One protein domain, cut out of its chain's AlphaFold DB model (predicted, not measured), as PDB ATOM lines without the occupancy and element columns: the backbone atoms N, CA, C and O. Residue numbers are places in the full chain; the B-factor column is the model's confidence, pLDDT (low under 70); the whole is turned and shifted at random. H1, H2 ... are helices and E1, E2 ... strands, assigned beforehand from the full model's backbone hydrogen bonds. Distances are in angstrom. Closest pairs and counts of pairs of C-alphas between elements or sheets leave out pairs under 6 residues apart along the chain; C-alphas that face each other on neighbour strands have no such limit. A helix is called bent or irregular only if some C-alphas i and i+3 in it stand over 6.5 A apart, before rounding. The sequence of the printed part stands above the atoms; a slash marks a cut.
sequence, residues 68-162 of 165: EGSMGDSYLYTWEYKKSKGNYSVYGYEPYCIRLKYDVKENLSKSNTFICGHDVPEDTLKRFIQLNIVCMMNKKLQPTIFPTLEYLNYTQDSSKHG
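What this domain is: This is residues 68 to 162 of the 165 residues of an uncharacterized protein of Bacteroidales bacterium (UniProt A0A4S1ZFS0). A twisted hairpin of two strands, E1 and E2, lies along one side of a helical hairpin, H2 and H3, with H2 in the middle between E2 and H3. Beyond the end of E2 the short helix H1 leads into a long loop, residues 109 to 121; residues 108 to 114, of which 108 belongs to H1, stick out, and the small helix H4 follows at the end of H3 away from the turn between H2 and H3. The printed part has 95 residues, with two named strands and four named helices in the order E1, E2, H1, H2, H3, H4; the sheet is E1 - E2, antiparallel, and the class is mixed, helices and strands. The whole is only just compact, close to loose, with a radius of gyration of the C-alphas of 14.6 A and spans of 45 by 31 by 18 A.

Where its parts are: E1, residues 77 to 83, begins with C-alpha 77 at (434.173, 307.694, 282.148) and is 20.0 A long from first to last C-alpha. E2, residues 93 to 100, is 20.6 A long. H1 is residues 102 to 108. H2, residues 122 to 137, begins with C-alpha 122 at (429.687, 309.429, 273.050) and is 22.3 A long. H3, residues 139 to 155, is 24.1 A long and has a kink of 44 degrees near residue 146; it is irregular, but only just, with C-alphas 140 and 143 7.0 A apart. H4, residues 158 to 161, ends with C-alpha 161 at (430.695, 287.754, 273.508).

How they stand to each other: E1 and E2 form a hairpin of antiparallel neighbours, their directions at 154 degrees, with N 78 and O 99 at 2.8 A and N 94 and O 82 at 2.9 A, within hydrogen-bond range. Residues 68 to 69 pair antiparallel with residues 77 to 78 of E1. The closest C-alphas of E2 and H2 are those of Pro 95 and Lys 126, 6.2 A apart. H2 touches H3 with residues 128 to 135 alone, closest at the C-alphas of Cys 135 and Gln 142, 5.2 A; they form a helical hairpin, at a shallow tilt of 29 degrees, opposite ways. H3 and H4 are close but not clearly touching, with the C-alphas of Tyr 154 and Lys 160 closest at 7.1 A. H1 touches no helix, and E2 and H3 are apart. In H1 and H2 every O i to N i+4 pair is within hydrogen-bond range, in H3 9 of 13 are, and H4 is too short for such a pair.

The domain as a whole: The C-alphas of Ser 111 and Lys 140, the two farthest apart, are 47.3 A apart. The printed part has no cut. The link from H1 to H2, residues 109 to 121, is long; residues 108 to 114 stand free. The mean pLDDT of the printed part is 86.5, and residues 111 to 116 and residue 162 are under 70.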
ATOM      1  N   GLU A  68     430.137 309.733 287.185       93.56
ATOM      2  CA  GLU A  68     431.087 308.731 286.725       93.56
ATOM      3  C   GLU A  68     430.417 307.368 286.560       93.56
ATOM      4  O   GLU A  68     429.405 307.071 287.201       93.56
ATOM      5  N   GLY A  69     430.971 306.546 285.670       91.38
ATOM      6  CA  GLY A  69     430.472 305.203 285.405       91.38
ATOM      7  C   GLY A  69     431.067 304.571 284.150       91.38
ATOM      8  O   GLY A  69     431.722 305.232 283.342       91.38
ATOM      9  N   SER A  70     430.833 303.272 284.010       89.62
ATOM     10  CA  SER A  70     431.188 302.460 282.846       89.62
ATOM     11  C   SER A  70     429.943 301.760 282.295       89.62
ATOM     12  O   SER A  70     428.906 301.681 282.962       89.62
ATOM     13  N   MET A  71     430.039 301.276 281.060       89.00
ATOM     14  CA  MET A  71     428.993 300.542 280.361       89.00
ATOM     15  C   MET A  71     429.553 299.176 279.954       89.00
ATOM     16  O   MET A  71     430.427 299.099 279.097       89.00
ATOM     17  N   GLY A  72     429.069 298.108 280.590       85.81
ATOM     18  CA  GLY A  72     429.658 296.773 280.441       85.81
ATOM     19  C   GLY A  72     431.121 296.742 280.898       85.81
ATOM     20  O   GLY A  72     431.417 297.149 282.024       85.81
ATOM     21  N   ASP A  73     432.022 296.287 280.028       84.50
ATOM     22  CA  ASP A  73     433.469 296.277 280.264       84.50
ATOM     23  C   ASP A  73     434.198 297.485 279.656       84.50
ATOM     24  O   ASP A  73     435.425 297.497 279.603       84.50
ATOM     25  N   SER A  74     433.469 298.536 279.259       85.19
ATOM     26  CA  SER A  74     434.075 299.780 278.783       85.19
ATOM     27  C   SER A  74     435.007 300.411 279.815       85.19
ATOM     28  O   SER A  74     434.886 300.204 281.026       85.19
ATOM     29  N   TYR A  75     435.843 301.336 279.346       88.44
ATOM     30  CA  TYR A  75     436.577 302.213 280.250       88.44
ATOM     31  C   TYR A  75     435.663 302.985 281.211       88.44
ATOM     32  O   TYR A  75     434.464 303.170 280.979       88.44
ATOM     33  N   LEU A  76     436.257 303.455 282.307       90.19
ATOM     34  CA  LEU A  76     435.583 304.315 283.269       90.19
ATOM     35  C   LEU A  76     435.577 305.761 282.759       90.19
ATOM     36  O   LEU A  76     436.637 306.364 282.554       90.19
ATOM     37  N   TYR A  77     434.380 306.322 282.600       91.56
ATOM     38  CA  TYR A  77     434.173 307.694 282.148       91.56
ATOM     39  C   TYR A  77     433.743 308.600 283.294       91.56
ATOM     40  O   TYR A  77     433.114 308.168 284.260       91.56
ATOM     41  N   THR A  78     434.046 309.884 283.144       94.50
ATOM     42  CA  THR A  78     433.520 310.978 283.954       94.50
ATOM     43  C   THR A  78     432.823 311.994 283.058       94.50
ATOM     44  O   THR A  78     433.156 312.140 281.879       94.50
ATOM     45  N   TRP A  79     431.825 312.688 283.596       95.50
ATOM     46  CA  TRP A  79     431.060 313.692 282.864       95.50
ATOM     47  C   TRP A  79     430.516 314.782 283.786       95.50
ATOM     48  O   TRP A  79     430.462 314.656 285.011       95.50
ATOM     49  N   GLU A  80     430.066 315.869 283.171       95.19
ATOM     50  CA  GLU A  80     429.383 316.973 283.836       95.19
ATOM     51  C   GLU A  80     427.978 317.161 283.252       95.19
ATOM     52  O   GLU A  80     427.636 316.592 282.216       95.19
ATOM     53  N   TYR A  81     427.145 317.979 283.900       95.88
ATOM     54  CA  TYR A  81     425.779 318.256 283.449       95.88
ATOM     55  C   TYR A  81     425.568 319.725 283.117       95.88
ATOM     56  O   TYR A  81     425.839 320.603 283.936       95.88
ATOM     57  N   LYS A  82     425.016 319.990 281.933       95.00
ATOM     58  CA  LYS A  82     424.606 321.332 281.504       95.00
ATOM     59  C   LYS A  82     423.101 321.380 281.309       95.00
ATOM     60  O   LYS A  82     422.482 320.379 280.954       95.00
ATOM     61  N   LYS A  83     422.502 322.557 281.490       95.50
ATOM     62  CA  LYS A  83     421.101 322.765 281.104       95.50
ATOM     63  C   LYS A  83     420.984 322.701 279.583       95.50
ATOM     64  O   LYS A  83     421.719 323.389 278.881       95.50
ATOM     65  N   SER A  84     420.066 321.884 279.082       93.50
ATOM     66  CA  SER A  84     419.889 321.665 277.648       93.50
ATOM     67  C   SER A  84     418.459 321.247 277.317       93.50
ATOM     68  O   SER A  84     417.751 320.672 278.146       93.50
ATOM     69  N   LYS A  85     418.043 321.518 276.080       92.88
ATOM     70  CA  LYS A  85     416.815 320.990 275.462       92.88
ATOM     71  C   LYS A  85     417.126 320.031 274.304       92.88
ATOM     72  O   LYS A  85     416.254 319.770 273.485       92.88
ATOM     73  N   GLY A  86     418.374 319.573 274.206       90.31
ATOM     74  CA  GLY A  86     418.819 318.648 273.171       90.31
ATOM     75  C   GLY A  86     418.212 317.254 273.313       90.31
ATOM     76  O   GLY A  86     417.547 316.937 274.301       90.31
ATOM     77  N   ASN A  87     418.502 316.401 272.332       89.50
ATOM     78  CA  ASN A  87     417.987 315.028 272.260       89.50
ATOM     79  C   ASN A  87     418.409 314.174 273.464       89.50
ATOM     80  O   ASN A  87     417.677 313.271 273.869       89.50
ATOM     81  N   TYR A  88     419.559 314.495 274.067       90.75
ATOM     82  CA  TYR A  88     420.075 313.804 275.245       90.75
ATOM     83  C   TYR A  88     419.692 314.477 276.580       90.75
ATOM     84  O   TYR A  88     420.218 314.127 277.637       90.75
ATOM     85  N   SER A  89     418.747 315.424 276.574       93.44
ATOM     86  CA  SER A  89     418.272 316.085 277.794       93.44
ATOM     87  C   SER A  89     417.324 315.196 278.605       93.44
ATOM     88  O   SER A  89     416.339 314.670 278.088       93.44
ATOM     89  N   VAL A  90     417.594 315.053 279.902       93.25
ATOM     90  CA  VAL A  90     416.728 314.413 280.897       93.25
ATOM     91  C   VAL A  90     416.448 315.410 282.009       93.25
ATOM     92  O   VAL A  90     417.354 315.972 282.618       93.25
ATOM     93  N   TYR A  91     415.162 315.669 282.250       94.00
ATOM     94  CA  TYR A  91     414.699 316.668 283.218       94.00
ATOM     95  C   TYR A  91     415.332 318.065 283.032       94.00
ATOM     96  O   TYR A  91     415.458 318.828 283.987       94.00
ATOM     97  N   GLY A  92     415.706 318.414 281.793       94.19
ATOM     98  CA  GLY A  92     416.319 319.698 281.435       94.19
ATOM     99  C   GLY A  92     417.847 319.728 281.508       94.19
ATOM    100  O   GLY A  92     418.429 320.793 281.290       94.19
ATOM    101  N   TYR A  93     418.493 318.596 281.796       95.44
ATOM    102  CA  TYR A  93     419.944 318.468 281.904       95.44
ATOM    103  C   TYR A  93     420.484 317.425 280.935       95.44
ATOM    104  O   TYR A  93     419.888 316.371 280.749       95.44
ATOM    105  N   GLU A  94     421.630 317.709 280.335       95.19
ATOM    106  CA  GLU A  94     422.305 316.818 279.398       95.19
ATOM    107  C   GLU A  94     423.748 316.582 279.861       95.19
ATOM    108  O   GLU A  94     424.417 317.553 280.248       95.19
ATOM    109  N   PRO A  95     424.233 315.326 279.833       94.56
ATOM    110  CA  PRO A  95     425.635 315.037 280.082       94.56
ATOM    111  C   PRO A  95     426.512 315.650 278.985       94.56
ATOM    112  O   PRO A  95     426.242 315.531 277.788       94.56
ATOM    113  N   TYR A  96     427.572 316.327 279.400       92.88
ATOM    114  CA  TYR A  96     428.564 316.936 278.525       92.88
ATOM    115  C   TYR A  96     429.961 316.739 279.112       92.88
ATOM    116  O   TYR A  96     430.107 316.312 280.257       92.88
ATOM    117  N   CYS A  97     430.988 317.077 278.328       91.19
ATOM    118  CA  CYS A  97     432.379 316.954 278.766       91.19
ATOM    119  C   CYS A  97     432.717 315.515 279.199       91.19
ATOM    120  O   CYS A  97     433.381 315.300 280.208       91.19
ATOM    121  N   ILE A  98     432.218 314.538 278.443       92.06
ATOM    122  CA  ILE A  98     432.432 313.119 278.714       92.06
ATOM    123  C   ILE A  98     433.893 312.791 278.406       92.06
ATOM    124  O   ILE A  98     434.373 313.062 277.304       92.06
ATOM    125  N   ARG A  99     434.624 312.274 279.392       90.56
ATOM    126  CA  ARG A  99     436.062 311.995 279.290       90.56
ATOM    127  C   ARG A  99     436.401 310.686 279.981       90.56
ATOM    128  O   ARG A  99     435.750 310.303 280.945       90.56
ATOM    129  N   LEU A 100     437.468 310.038 279.529       88.25
ATOM    130  CA  LEU A 100     438.087 308.944 280.273       88.25
ATOM    131  C   LEU A 100     438.622 309.465 281.609       88.25
ATOM    132  O   LEU A 100     439.240 310.536 281.660       88.25
ATOM    133  N   LYS A 101     438.412 308.698 282.683       86.12
ATOM    134  CA  LYS A 101     438.968 309.026 283.998       86.12
ATOM    135  C   LYS A 101     440.495 309.097 283.908       86.12
ATOM    136  O   LYS A 101     441.115 308.314 283.189       86.12
ATOM    137  N   TYR A 102     441.088 310.054 284.625       74.31
ATOM    138  CA  TYR A 102     442.512 310.384 284.512       74.31
ATOM    139  C   TYR A 102     443.414 309.153 284.662       74.31
ATOM    140  O   TYR A 102     444.275 308.943 283.817       74.31
ATOM    141  N   ASP A 103     443.134 308.292 285.640       73.50
ATOM    142  CA  ASP A 103     443.917 307.076 285.895       73.50
ATOM    143  C   ASP A 103     443.896 306.107 284.703       73.50
ATOM    144  O   ASP A 103     444.920 305.534 284.336       73.50
ATOM    145  N   VAL A 104     442.742 305.957 284.043       74.12
ATOM    146  CA  VAL A 104     442.606 305.120 282.841       74.12
ATOM    147  C   VAL A 104     443.393 305.733 281.688       74.12
ATOM    148  O   VAL A 104     444.144 305.038 281.009       74.12
ATOM    149  N   LYS A 105     443.275 307.050 281.497       75.31
ATOM    150  CA  LYS A 105     443.998 307.782 280.452       75.31
ATOM    151  C   LYS A 105     445.516 307.726 280.650       75.31
ATOM    152  O   LYS A 105     446.252 307.547 279.683       75.31
ATOM    153  N   GLU A 106     445.985 307.888 281.884       73.00
ATOM    154  CA  GLU A 106     447.404 307.823 282.227       73.00
ATOM    155  C   GLU A 106     447.949 306.417 281.987       73.00
ATOM    156  O   GLU A 106     448.994 306.256 281.356       73.00
ATOM    157  N   ASN A 107     447.224 305.388 282.419       74.44
ATOM    158  CA  ASN A 107     447.642 304.013 282.196       74.44
ATOM    159  C   ASN A 107     447.649 303.671 280.693       74.44
ATOM    160  O   ASN A 107     448.585 303.021 280.242       74.44
ATOM    161  N   LEU A 108     446.677 304.153 279.903       74.06
ATOM    162  CA  LEU A 108     446.644 303.944 278.444       74.06
ATOM    163  C   LEU A 108     447.851 304.579 277.740       74.06
ATOM    164  O   LEU A 108     448.255 304.130 276.672       74.06
ATOM    165  N   SER A 109     448.433 305.630 278.327       72.88
ATOM    166  CA  SER A 109     449.602 306.319 277.772       72.88
ATOM    167  C   SER A 109     450.941 305.620 278.052       72.88
ATOM    168  O   SER A 109     451.955 305.977 277.450       72.88
ATOM    169  N   LYS A 110     450.969 304.620 278.944       79.75
ATOM    170  CA  LYS A 110     452.183 303.879 279.321       79.75
ATOM    171  C   LYS A 110     452.349 302.655 278.419       79.75
ATOM    172  O   LYS A 110     451.466 301.812 278.328       79.75
ATOM    173  N   SER A 111     453.521 302.508 277.798       56.25
ATOM    174  CA  SER A 111     453.762 301.526 276.726       56.25
ATOM    175  C   SER A 111     453.744 300.043 277.137       56.25
ATOM    176  O   SER A 111     453.989 299.205 276.284       56.25
ATOM    177  N   ASN A 112     453.466 299.699 278.399       64.00
ATOM    178  CA  ASN A 112     453.459 298.319 278.914       64.00
ATOM    179  C   ASN A 112     452.345 298.079 279.953       64.00
ATOM    180  O   ASN A 112     452.460 297.196 280.803       64.00
ATOM    181  N   THR A 113     451.287 298.890 279.946       61.75
ATOM    182  CA  THR A 113     450.169 298.735 280.883       61.75
ATOM    183  C   THR A 113     448.971 298.154 280.145       61.75
ATOM    184  O   THR A 113     448.416 298.786 279.253       61.75
ATOM    185  N   PHE A 114     448.587 296.927 280.500       60.66
ATOM    186  CA  PHE A 114     447.384 296.300 279.963       60.66
ATOM    187  C   PHE A 114     446.162 296.820 280.718       60.66
ATOM    188  O   PHE A 114     446.101 296.727 281.945       60.66
ATOM    189  N   ILE A 115     445.204 297.388 279.992       63.84
ATOM    190  CA  ILE A 115     443.948 297.887 280.552       63.84
ATOM    191  C   ILE A 115     442.831 297.229 279.775       63.84
ATOM    192  O   ILE A 115     442.712 297.421 278.566       63.84
ATOM    193  N   CYS A 116     442.018 296.458 280.486       67.44
ATOM    194  CA  CYS A 116     440.814 295.880 279.919       67.44
ATOM    195  C   CYS A 116     439.778 296.977 279.652       67.44
ATOM    196  O   CYS A 116     439.594 297.879 280.474       67.44
ATOM    197  N   GLY A 117     439.101 296.857 278.516       74.44
ATOM    198  CA  GLY A 117     437.968 297.683 278.127       74.44
ATOM    199  C   GLY A 117     438.158 298.393 276.799       74.44
ATOM    200  O   GLY A 117     439.253 298.431 276.236       74.44
ATOM    201  N   HIS A 118     437.060 298.937 276.287       80.81
ATOM    202  CA  HIS A 118     436.997 299.608 274.995       80.81
ATOM    203  C   HIS A 118     436.356 300.991 275.093       80.81
ATOM    204  O   HIS A 118     435.683 301.348 276.069       80.81
ATOM    205  N   ASP A 119     436.589 301.773 274.040       83.25
ATOM    206  CA  ASP A 119     435.955 303.069 273.862       83.25
ATOM    207  C   ASP A 119     434.496 302.897 273.413       83.25
ATOM    208  O   ASP A 119     434.182 302.032 272.590       83.25
ATOM    209  N   VAL A 120     433.599 303.719 273.951       86.81
ATOM    210  CA  VAL A 120     432.164 303.679 273.643       86.81
ATOM    211  C   VAL A 120     431.776 304.997 272.981       86.81
ATOM    212  O   VAL A 120     432.082 306.057 273.530       86.81
ATOM    213  N   PRO A 121     431.049 304.976 271.844       89.75
ATOM    214  CA  PRO A 121     430.604 306.200 271.191       89.75
ATOM    215  C   PRO A 121     429.872 307.135 272.157       89.75
ATOM    216  O   PRO A 121     428.983 306.704 272.900       89.75
ATOM    217  N   GLU A 122     430.204 308.427 272.110       89.62
ATOM    218  CA  GLU A 122     429.687 309.429 273.050       89.62
ATOM    219  C   GLU A 122     428.151 309.434 273.103       89.62
ATOM    220  O   GLU A 122     427.566 309.485 274.181       89.62
ATOM    221  N   ASP A 123     427.485 309.311 271.953       91.75
ATOM    222  CA  ASP A 123     426.022 309.280 271.853       91.75
ATOM    223  C   ASP A 123     425.392 308.080 272.575       91.75
ATOM    224  O   ASP A 123     424.323 308.199 273.186       91.75
ATOM    225  N   THR A 124     426.067 306.928 272.549       91.00
ATOM    226  CA  THR A 124     425.657 305.733 273.292       91.00
ATOM    227  C   THR A 124     425.824 305.966 274.786       91.00
ATOM    228  O   THR A 124     424.892 305.698 275.548       91.00
ATOM    229  N   LEU A 125     426.957 306.543 275.208       92.62
ATOM    230  CA  LEU A 125     427.205 306.852 276.614       92.62
ATOM    231  C   LEU A 125     426.191 307.872 277.146       92.62
ATOM    232  O   LEU A 125     425.605 307.669 278.207       92.62
ATOM    233  N   LYS A 126     425.899 308.929 276.378       94.44
ATOM    234  CA  LYS A 126     424.858 309.910 276.712       94.44
ATOM    235  C   LYS A 126     423.522 309.226 276.937       94.44
ATOM    236  O   LYS A 126     422.880 309.466 277.956       94.44
ATOM    237  N   ARG A 127     423.112 308.342 276.025       93.44
ATOM    238  CA  ARG A 127     421.832 307.634 276.136       93.44
ATOM    239  C   ARG A 127     421.794 306.671 277.322       93.44
ATOM    240  O   ARG A 127     420.773 306.579 278.002       93.44
ATOM    241  N   PHE A 128     422.903 306.002 277.611       94.06
ATOM    242  CA  PHE A 128     423.049 305.166 278.799       94.06
ATOM    243  C   PHE A 128     422.925 305.986 280.093       94.06
ATOM    244  O   PHE A 128     422.142 305.633 280.978       94.06
ATOM    245  N   ILE A 129     423.617 307.125 280.183       95.06
ATOM    246  CA  ILE A 129     423.536 308.056 281.321       95.06
ATOM    247  C   ILE A 129     422.097 308.555 281.500       95.06
ATOM    248  O   ILE A 129     421.569 308.540 282.612       95.06
ATOM    249  N   GLN A 130     421.422 308.940 280.412       95.06
ATOM    250  CA  GLN A 130     420.021 309.366 280.450       95.06
ATOM    251  C   GLN A 130     419.107 308.307 281.079       95.06
ATOM    252  O   GLN A 130     418.314 308.623 281.969       95.06
ATOM    253  N   LEU A 131     419.211 307.054 280.626       94.56
ATOM    254  CA  LEU A 131     418.396 305.952 281.139       94.56
ATOM    255  C   LEU A 131     418.664 305.702 282.629       94.56
ATOM    256  O   LEU A 131     417.714 305.523 283.396       94.56
ATOM    257  N   ASN A 132     419.926 305.772 283.056       94.38
ATOM    258  CA  ASN A 132     420.297 305.659 284.466       94.38
ATOM    259  C   ASN A 132     419.691 306.781 285.321       94.38
ATOM    260  O   ASN A 132     419.097 306.496 286.361       94.38
ATOM    261  N   ILE A 133     419.729 308.037 284.864       95.00
ATOM    262  CA  ILE A 133     419.106 309.160 285.588       95.00
ATOM    263  C   ILE A 133     417.601 308.928 285.755       95.00
ATOM    264  O   ILE A 133     417.065 309.119 286.848       95.00
ATOM    265  N   VAL A 134     416.902 308.483 284.705       94.69
ATOM    266  CA  VAL A 134     415.463 308.178 284.796       94.69
ATOM    267  C   VAL A 134     415.209 307.037 285.788       94.69
ATOM    268  O   VAL A 134     414.291 307.134 286.605       94.69
ATOM    269  N   CYS A 135     416.047 305.998 285.770       93.12
ATOM    270  CA  CYS A 135     415.996 304.862 286.690       93.12
ATOM    271  C   CYS A 135     416.180 305.297 288.161       93.12
ATOM    272  O   CYS A 135     415.399 304.907 289.035       93.12
ATOM    273  N   MET A 136     417.151 306.173 288.440       93.12
ATOM    274  CA  MET A 136     417.420 306.727 289.776       93.12
ATOM    275  C   MET A 136     416.306 307.674 290.248       93.12
ATOM    276  O   MET A 136     415.890 307.671 291.418       93.12
ATOM    277  N   MET A 137     415.758 308.474 289.333       94.50
ATOM    278  CA  MET A 137     414.708 309.442 289.636       94.50
ATOM    279  C   MET A 137     413.352 308.783 289.872       94.50
ATOM    280  O   MET A 137     412.651 309.166 290.817       94.50
ATOM    281  N   ASN A 138     412.996 307.767 289.087       92.12
ATOM    282  CA  ASN A 138     411.668 307.175 289.103       92.12
ATOM    283  C   ASN A 138     411.692 305.652 289.293       92.12
ATOM    284  O   ASN A 138     411.732 304.885 288.333       92.12
ATOM    285  N   LYS A 139     411.510 305.225 290.549       88.31
ATOM    286  CA  LYS A 139     411.413 303.806 290.928       88.31
ATOM    287  C   LYS A 139     410.331 303.037 290.160       88.31
ATOM    288  O   LYS A 139     410.499 301.856 289.897       88.31
ATOM    289  N   LYS A 140     409.235 303.694 289.759       90.75
ATOM    290  CA  LYS A 140     408.145 303.034 289.020       90.75
ATOM    291  C   LYS A 140     408.525 302.669 287.586       90.75
ATOM    292  O   LYS A 140     407.923 301.760 287.036       90.75
ATOM    293  N   LEU A 141     409.485 303.378 286.988       90.62
ATOM    294  CA  LEU A 141     409.963 303.098 285.632       90.62
ATOM    295  C   LEU A 141     411.114 302.087 285.613       90.62
ATOM    296  O   LEU A 141     411.472 301.606 284.540       90.62
ATOM    297  N   GLN A 142     411.673 301.733 286.776       89.81
ATOM    298  CA  GLN A 142     412.771 300.771 286.865       89.81
ATOM    299  C   GLN A 142     412.440 299.428 286.209       89.81
ATOM    300  O   GLN A 142     413.241 299.008 285.385       89.81
ATOM    301  N   PRO A 143     411.272 298.791 286.438       91.25
ATOM    302  CA  PRO A 143     410.971 297.498 285.816       91.25
ATOM    303  C   PRO A 143     410.997 297.529 284.282       91.25
ATOM    304  O   PRO A 143     411.259 296.515 283.648       91.25
ATOM    305  N   THR A 144     410.740 298.692 283.680       90.69
ATOM    306  CA  THR A 144     410.763 298.878 282.224       90.69
ATOM    307  C   THR A 144     412.160 299.225 281.707       90.69
ATOM    308  O   THR A 144     412.548 298.785 280.629       90.69
ATOM    309  N   ILE A 145     412.924 300.022 282.458       91.00
ATOM    310  CA  ILE A 145     414.231 300.540 282.025       91.00
ATOM    311  C   ILE A 145     415.360 299.553 282.327       91.00
ATOM    312  O   ILE A 145     416.295 299.440 281.538       91.00
ATOM    313  N   PHE A 146     415.278 298.833 283.445       91.38
ATOM    314  CA  PHE A 146     416.339 297.945 283.915       91.38
ATOM    315  C   PHE A 146     416.724 296.872 282.886       91.38
ATOM    316  O   PHE A 146     417.910 296.785 282.582       91.38
ATOM    317  N   PRO A 147     415.778 296.172 282.223       92.00
ATOM    318  CA  PRO A 147     416.132 295.213 281.172       92.00
ATOM    319  C   PRO A 147     416.873 295.860 279.994       92.00
ATOM    320  O   PRO A 147     417.750 295.251 279.392       92.00
ATOM    321  N   THR A 148     416.553 297.119 279.672       91.25
ATOM    322  CA  THR A 148     417.256 297.859 278.612       91.25
ATOM    323  C   THR A 148     418.680 298.203 279.043       91.25
ATOM    324  O   THR A 148     419.603 298.062 278.250       91.25
ATOM    325  N   LEU A 149     418.877 298.631 280.293       91.69
ATOM    326  CA  LEU A 149     420.209 298.898 280.845       91.69
ATOM    327  C   LEU A 149     421.059 297.625 280.927       91.69
ATOM    328  O   LEU A 149     422.234 297.663 280.574       91.69
ATOM    329  N   GLU A 150     420.472 296.501 281.338       90.75
ATOM    330  CA  GLU A 150     421.140 295.195 281.345       90.75
ATOM    331  C   GLU A 150     421.534 294.756 279.941       90.75
ATOM    332  O   GLU A 150     422.671 294.342 279.734       90.75
ATOM    333  N   TYR A 151     420.631 294.895 278.969       88.56
ATOM    334  CA  TYR A 151     420.930 294.590 277.576       88.56
ATOM    335  C   TYR A 151     422.054 295.478 277.034       88.56
ATOM    336  O   TYR A 151     422.996 294.976 276.433       88.56
ATOM    337  N   LEU A 152     422.002 296.786 277.292       89.12
ATOM    338  CA  LEU A 152     423.049 297.724 276.889       89.12
ATOM    339  C   LEU A 152     424.405 297.348 277.500       89.12
ATOM    340  O   LEU A 152     425.389 297.247 276.770       89.12
ATOM    341  N   ASN A 153     424.443 297.062 278.802       88.69
ATOM    342  CA  ASN A 153     425.651 296.575 279.462       88.69
ATOM    343  C   ASN A 153     426.134 295.257 278.856       88.69
ATOM    344  O   ASN A 153     427.315 295.131 278.574       88.69
ATOM    345  N   TYR A 154     425.234 294.309 278.595       86.75
ATOM    346  CA  TYR A 154     425.571 293.039 277.959       86.75
ATOM    347  C   TYR A 154     426.173 293.243 276.566       86.75
ATOM    348  O   TYR A 154     427.191 292.644 276.255       86.75
ATOM    349  N   THR A 155     425.599 294.108 275.724       84.38
ATOM    350  CA  THR A 155     426.135 294.378 274.375       84.38
ATOM    351  C   THR A 155     427.510 295.039 274.384       84.38
ATOM    352  O   THR A 155     428.252 294.895 273.421       84.38
ATOM    353  N   GLN A 156     427.838 295.759 275.455       84.31
ATOM    354  CA  GLN A 156     429.138 296.388 275.670       84.31
ATOM    355  C   GLN A 156     429.994 295.582 276.650       84.31
ATOM    356  O   GLN A 156     430.828 296.167 277.316       84.31
ATOM    357  N   ASP A 157     429.748 294.284 276.810       80.56
ATOM    358  CA  ASP A 157     430.563 293.396 277.638       80.56
ATOM    359  C   ASP A 157     431.243 292.390 276.714       80.56
ATOM    360  O   ASP A 157     430.693 291.337 276.381       80.56
ATOM    361  N   SER A 158     432.420 292.760 276.221       71.38
ATOM    362  CA  SER A 158     433.141 291.986 275.212       71.38
ATOM    363  C   SER A 158     433.568 290.598 275.712       71.38
ATOM    364  O   SER A 158     433.638 289.655 274.915       71.38
ATOM    365  N   SER A 159     433.739 290.436 277.031       70.75
ATOM    366  CA  SER A 159     433.988 289.142 277.678       70.75
ATOM    367  C   SER A 159     432.824 288.162 277.486       70.75
ATOM    368  O   SER A 159     433.031 286.972 277.238       70.75
ATOM    369  N   LYS A 160     431.581 288.660 277.506       75.31
ATOM    370  CA  LYS A 160     430.374 287.839 277.325       75.31
ATOM    371  C   LYS A 160     430.121 287.421 275.885       75.31
ATOM    372  O   LYS A 160     429.358 286.482 275.662       75.31
ATOM    373  N   HIS A 161     430.764 288.088 274.932       73.50
ATOM    374  CA  HIS A 161     430.695 287.754 273.508       73.50
ATOM    375  C   HIS A 161     431.879 286.906 273.035       73.50
ATOM    376  O   HIS A 161     431.944 286.578 271.854       73.50
ATOM    377  N   GLY A 162     432.816 286.553 273.927       63.88
ATOM    378  CA  GLY A 162     434.017 285.788 273.574       63.88
ATOM    379  C   GLY A 162     434.957 286.534 272.622       63.88
ATOM    380  O   GLY A 162     435.704 285.905 271.878       63.88
TER     381      GLY A 162